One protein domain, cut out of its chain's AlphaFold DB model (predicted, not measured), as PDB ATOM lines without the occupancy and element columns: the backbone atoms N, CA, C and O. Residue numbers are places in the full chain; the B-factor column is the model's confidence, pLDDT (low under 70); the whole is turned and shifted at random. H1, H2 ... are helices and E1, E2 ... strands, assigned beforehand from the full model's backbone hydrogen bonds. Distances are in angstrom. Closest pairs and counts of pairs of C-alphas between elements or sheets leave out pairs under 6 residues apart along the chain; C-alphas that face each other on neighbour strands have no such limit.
ATOM      1  N   ASP A  57       7.312  15.766  30.798       78.25
ATOM      2  CA  ASP A  57       6.684  15.917  32.107       78.25
ATOM      3  C   ASP A  57       5.925  17.267  32.207       78.25
ATOM      4  O   ASP A  57       6.537  18.344  32.103       78.25
ATOM      5  N   PRO A  58       4.593  17.261  32.411       67.31
ATOM      6  CA  PRO A  58       3.810  18.475  32.620       67.31
ATOM      7  C   PRO A  58       4.115  19.164  33.960       67.31
ATOM      8  O   PRO A  58       3.830  20.355  34.089       67.31
ATOM      9  N   ALA A  59       4.716  18.477  34.937       65.19
ATOM     10  CA  ALA A  59       5.139  19.064  36.208       65.19
ATOM     11  C   ALA A  59       6.400  19.935  36.072       65.19
ATOM     12  O   ALA A  59       6.618  20.821  36.915       65.19
ATOM     13  N   LEU A  60       7.177  19.753  34.992       60.94
ATOM     14  CA  LEU A  60       8.258  20.645  34.561       60.94
ATOM     15  C   LEU A  60       7.667  21.928  33.953       60.94
ATOM     16  O   LEU A  60       7.755  22.198  32.754       60.94
ATOM     17  N   GLN A  61       7.043  22.739  34.801       55.31
ATOM     18  CA  GLN A  61       6.743  24.133  34.504       55.31
ATOM     19  C   GLN A  61       7.865  24.983  35.097       55.31
ATOM     20  O   GLN A  61       8.065  25.025  36.312       55.31
ATOM     21  N   SER A  62       8.636  25.628  34.224       54.91
ATOM     22  CA  SER A  62       9.631  26.615  34.639       54.91
ATOM     23  C   SER A  62       8.895  27.790  35.307       54.91
ATOM     24  O   SER A  62       7.809  28.164  34.867       54.91
ATOM     25  N   GLY A  63       9.442  28.311  36.413       54.91
ATOM     26  CA  GLY A  63       8.804  29.340  37.256       54.91
ATOM     27  C   GLY A  63       8.534  28.928  38.711       54.91
ATOM     28  O   GLY A  63       8.044  29.739  39.489       54.91
ATOM     29  N   LYS A  64       8.875  27.692  39.106       59.59
ATOM     30  CA  LYS A  64       8.776  27.215  40.502       59.59
ATOM     31  C   LYS A  64       9.949  27.637  41.402       59.59
ATOM     32  O   LYS A  64       9.925  27.348  42.598       59.59
ATOM     33  N   GLU A  65      10.971  28.296  40.854       64.50
ATOM     34  CA  GLU A  65      12.080  28.841  41.645       64.50
ATOM     35  C   GLU A  65      11.578  30.029  42.475       64.50
ATOM     36  O   GLU A  65      11.467  31.159  42.005       64.50
ATOM     37  N   ARG A  66      11.224  29.736  43.728       69.62
ATOM     38  CA  ARG A  66      10.853  30.720  44.744       69.62
ATOM     39  C   ARG A  66      12.089  31.175  45.506       69.62
ATOM     40  O   ARG A  66      12.855  30.353  46.003       69.62
ATOM     41  N   MET A  67      12.250  32.484  45.641       76.56
ATOM     42  CA  MET A  67      13.243  33.070  46.529       76.56
ATOM     43  C   MET A  67      12.638  33.182  47.925       76.56
ATOM     44  O   MET A  67      11.680  33.928  48.135       76.56
ATOM     45  N   VAL A  68      13.191  32.436  48.879       85.19
ATOM     46  CA  VAL A  68      12.795  32.541  50.287       85.19
ATOM     47  C   VAL A  68      13.616  33.646  50.944       85.19
ATOM     48  O   VAL A  68      14.842  33.585  50.990       85.19
ATOM     49  N   LEU A  69      12.927  34.665  51.444       85.75
ATOM     50  CA  LEU A  69      13.476  35.746  52.248       85.75
ATOM     51  C   LEU A  69      13.239  35.415  53.719       85.75
ATOM     52  O   LEU A  69      12.094  35.364  54.170       85.75
ATOM     53  N   ASN A  70      14.320  35.202  54.466       88.81
ATOM     54  CA  ASN A  70      14.254  35.004  55.908       88.81
ATOM     55  C   ASN A  70      14.620  36.318  56.611       88.81
ATOM     56  O   ASN A  70      15.798  36.654  56.739       88.81
ATOM     57  N   LEU A  71      13.606  37.092  56.992       88.94
ATOM     58  CA  LEU A  71      13.746  38.363  57.701       88.94
ATOM     59  C   LEU A  71      13.485  38.132  59.201       88.94
ATOM     60  O   LEU A  71      12.717  37.232  59.552       88.94
ATOM     61  N   PRO A  72      14.071  38.926  60.118       86.75
ATOM     62  CA  PRO A  72      13.791  38.791  61.546       86.75
ATOM     63  C   PRO A  72      12.288  38.973  61.829       86.75
ATOM     64  O   PRO A  72      11.759  40.074  61.705       86.75
ATOM     65  N   GLY A  73      11.595  37.881  62.170       89.81
ATOM     66  CA  GLY A  73      10.150  37.863  62.441       89.81
ATOM     67  C   GLY A  73       9.231  37.648  61.227       89.81
ATOM     68  O   GLY A  73       8.017  37.628  61.409       89.81
ATOM     69  N   LEU A  74       9.761  37.460  60.011       90.31
ATOM     70  CA  LEU A  74       8.958  37.212  58.807       90.31
ATOM     71  C   LEU A  74       9.680  36.271  57.836       90.31
ATOM     72  O   LEU A  74      10.760  36.579  57.334       90.31
ATOM     73  N   VAL A  75       9.027  35.164  57.488       90.19
ATOM     74  CA  VAL A  75       9.426  34.323  56.353       90.19
ATOM     75  C   VAL A  75       8.547  34.701  55.169       90.19
ATOM     76  O   VAL A  75       7.335  34.491  55.202       90.19
ATOM     77  N   ALA A  76       9.146  35.272  54.128       88.31
ATOM     78  CA  ALA A  76       8.448  35.641  52.900       88.31
ATOM     79  C   ALA A  76       8.980  34.829  51.714       88.31
ATOM     80  O   ALA A  76      10.157  34.491  51.646       88.31
ATOM     81  N   SER A  77       8.110  34.523  50.753       87.12
ATOM     82  CA  SER A  77       8.476  33.849  49.506       87.12
ATOM     83  C   SER A  77       8.153  34.770  48.338       87.12
ATOM     84  O   SER A  77       6.999  35.155  48.162       87.12
ATOM     85  N   VAL A  78       9.155  35.100  47.526       84.44
ATOM     86  CA  VAL A  78       9.000  35.925  46.325       84.44
ATOM     87  C   VAL A  78       9.189  35.048  45.096       84.44
ATOM     88  O   VAL A  78      10.182  34.335  44.973       84.44
ATOM     89  N   LEU A  79       8.228  35.109  44.178       82.94
ATOM     90  CA  LEU A  79       8.336  34.503  42.855       82.94
ATOM     91  C   LEU A  79       8.819  35.590  41.887       82.94
ATOM     92  O   LEU A  79       8.031  36.472  41.535       82.94
ATOM     93  N   PRO A  80      10.108  35.601  41.499       75.44
ATOM     94  CA  PRO A  80      10.620  36.619  40.599       75.44
ATOM     95  C   PRO A  80       9.934  36.499  39.236       75.44
ATOM     96  O   PRO A  80       9.827  35.416  38.660       75.44
ATOM     97  N   TYR A  81       9.480  37.629  38.699       80.31
ATOM     98  CA  TYR A  81       8.923  37.662  37.354       80.31
ATOM     99  C   TYR A  81      10.030  37.417  36.325       80.31
ATOM    100  O   TYR A  81      10.945  38.226  36.157       80.31
ATOM    101  N   VAL A  82       9.921  36.308  35.597       77.00
ATOM    102  CA  VAL A  82      10.821  35.959  34.495       77.00
ATOM    103  C   VAL A  82      10.065  36.110  33.182       77.00
ATOM    104  O   VAL A  82       8.935  35.648  33.035       77.00
ATOM    105  N   ARG A  83      10.698  36.740  32.185       83.00
ATOM    106  CA  ARG A  83      10.095  36.873  30.852       83.00
ATOM    107  C   ARG A  83       9.761  35.478  30.290       83.00
ATOM    108  O   ARG A  83      10.656  34.630  30.274       83.00
ATOM    109  N   PRO A  84       8.570  35.252  29.700       82.38
ATOM    110  CA  PRO A  84       8.168  33.939  29.173       82.38
ATOM    111  C   PRO A  84       9.170  33.317  28.185       82.38
ATOM    112  O   PRO A  84       9.351  32.103  28.130       82.38
ATOM    113  N   ARG A  85       9.878  34.157  27.418       84.44
ATOM    114  CA  ARG A  85      10.945  33.718  26.506       84.44
ATOM    115  C   ARG A  85      12.141  33.106  27.241       84.44
ATOM    116  O   ARG A  85      12.677  32.110  26.766       84.44
ATOM    117  N   ALA A  86      12.556  33.704  28.356       81.94
ATOM    118  CA  ALA A  86      13.663  33.205  29.169       81.94
ATOM    119  C   ALA A  86      13.264  31.908  29.888       81.94
ATOM    120  O   ALA A  86      14.008  30.939  29.843       81.94
ATOM    121  N   LEU A  87      12.034  31.855  30.404       82.44
ATOM    122  CA  LEU A  87      11.423  30.663  30.999       82.44
ATOM    123  C   LEU A  87      11.455  29.458  30.041       82.44
ATOM    124  O   LEU A  87      11.915  28.364  30.365       82.44
ATOM    125  N   LYS A  88      11.033  29.691  28.793       84.62
ATOM    126  CA  LYS A  88      11.067  28.694  27.718       84.62
ATOM    127  C   LYS A  88      12.494  28.269  27.358       84.62
ATOM    128  O   LYS A  88      12.702  27.110  27.005       84.62
ATOM    129  N   ALA A  89      13.459  29.189  27.389       85.38
ATOM    130  CA  ALA A  89      14.861  28.881  27.110       85.38
ATOM    131  C   ALA A  89      15.459  27.990  28.207       85.38
ATOM    132  O   ALA A  89      15.935  26.907  27.883       85.38
ATOM    133  N   GLN A  90      15.297  28.372  29.478       84.12
ATOM    134  CA  GLN A  90      15.742  27.601  30.644       84.12
ATOM    135  C   GLN A  90      15.158  26.181  30.639       84.12
ATOM    136  O   GLN A  90      15.874  25.207  30.852       84.12
ATOM    137  N   LEU A  91      13.868  26.045  30.321       85.06
ATOM    138  CA  LEU A  91      13.214  24.739  30.234       85.06
ATOM    139  C   LEU A  91      13.808  23.884  29.104       85.06
ATOM    140  O   LEU A  91      14.104  22.708  29.298       85.06
ATOM    141  N   ASN A  92      14.025  24.468  27.921       88.50
ATOM    142  CA  ASN A  92      14.658  23.742  26.818       88.50
ATOM    143  C   ASN A  92      16.106  23.338  27.147       88.50
ATOM    144  O   ASN A  92      16.534  22.283  26.689       88.50
ATOM    145  N   GLU A  93      16.844  24.145  27.911       86.25
ATOM    146  CA  GLU A  93      18.199  23.825  28.376       86.25
ATOM    147  C   GLU A  93      18.190  22.663  29.372       86.25
ATOM    148  O   GLU A  93      18.882  21.673  29.146       86.25
ATOM    149  N   GLN A  94      17.345  22.716  30.407       85.38
ATOM    150  CA  GLN A  94      17.161  21.610  31.357       85.38
ATOM    151  C   GLN A  94      16.767  20.312  30.642       85.38
ATOM    152  O   GLN A  94      17.333  19.248  30.897       85.38
ATOM    153  N   TRP A  95      15.837  20.406  29.690       87.81
ATOM    154  CA  TRP A  95      15.428  19.264  28.884       87.81
ATOM    155  C   TRP A  95      16.577  18.726  28.025       87.81
ATOM    156  O   TRP A  95      16.758  17.513  27.962       87.81
ATOM    157  N   ALA A  96      17.377  19.596  27.402       86.31
ATOM    158  CA  ALA A  96      18.526  19.193  26.592       86.31
ATOM    159  C   ALA A  96      19.635  18.535  27.429       86.31
ATOM    160  O   ALA A  96      20.295  17.621  26.943       86.31
ATOM    161  N   LEU A  97      19.812  18.951  28.688       86.00
ATOM    162  CA  LEU A  97      20.745  18.319  29.626       86.00
ATOM    163  C   LEU A  97      20.302  16.905  30.026       86.00
ATOM    164  O   LEU A  97      21.153  16.023  30.131       86.00
ATOM    165  N   LYS A  98      18.993  16.675  30.205       84.75
ATOM    166  CA  LYS A  98      18.423  15.338  30.468       84.75
ATOM    167  C   LYS A  98      18.441  14.450  29.214       84.75
ATOM    168  O   LYS A  98      18.674  13.250  29.307       84.75
ATOM    169  N   HIS A  99      18.249  15.043  28.036       84.56
ATOM    170  CA  HIS A  99      18.081  14.341  26.760       84.56
ATOM    171  C   HIS A  99      19.222  14.627  25.772       84.56
ATOM    172  O   HIS A  99      18.985  14.897  24.594       84.56
ATOM    173  N   GLN A 100      20.476  14.548  26.229       81.38
ATOM    174  CA  GLN A 100      21.664  14.836  25.397       81.38
ATOM    175  C   GLN A 100      21.773  13.939  24.160       81.38
ATOM    176  O   GLN A 100      22.409  14.292  23.167       81.38
ATOM    177  N   TRP A 101      21.148  12.766  24.228       82.12
ATOM    178  CA  TRP A 101      21.113  11.776  23.167       82.12
ATOM    179  C   TRP A 101      20.139  12.112  22.028       82.12
ATOM    180  O   TRP A 101      20.223  11.503  20.959       82.12
TER     181      TRP A 101
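AT A GLANCE: This is residues 57 to 101 of the 251 residues of the protein "Hypothetical protein" of Emiliania huxleyi (UniProt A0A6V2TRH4). A two-strand hairpin, E1 and E2, makes one end of a rod, and a single helix, H1, set at an angle to it, makes the other. The unnamed residues 57 to 66 lead from the helix end to the hairpin, whose tip, residues 70 to 75, sticks out. The printed part has 45 residues, with two named strands and one named helix in the order E1, E2, H1 along the chain; the sheet of E1 and E2 is antiparallel, and the class is mixed, helices and strands, with 15 residues in the helix and 10 in the strands. It is only just extended, close to loose, with a radius of gyration of the C-alphas of 14.2 A and spans of 48 by 19 by 16 A.

IN THESE COORDINATES: E1, residues 67 to 71, begins at C-alpha 67 (13.243, 33.070, 46.529) and is 12.4 A long. E2, residues 74 to 78, is 12.5 A long. H1, residues 84 to 98, is 21.3 A long and ends at C-alpha 98 (18.423, 15.338, 30.468).

HOW THE PARTS SIT: E1 and E2 form a hairpin, antiparallel at 160 degrees, with N 69 and O 76 2.8 A apart, within hydrogen-bond range. E1 and H1 are apart. In H1 every O i to N i+4 pair is within hydrogen-bond range.

THE WHOLE: The C-alphas farthest apart, Gly 73 and Trp 101, are 48.4 A apart. The printed part has no cut, and both links are tight. Residues 58 to 66 have pLDDT under 70.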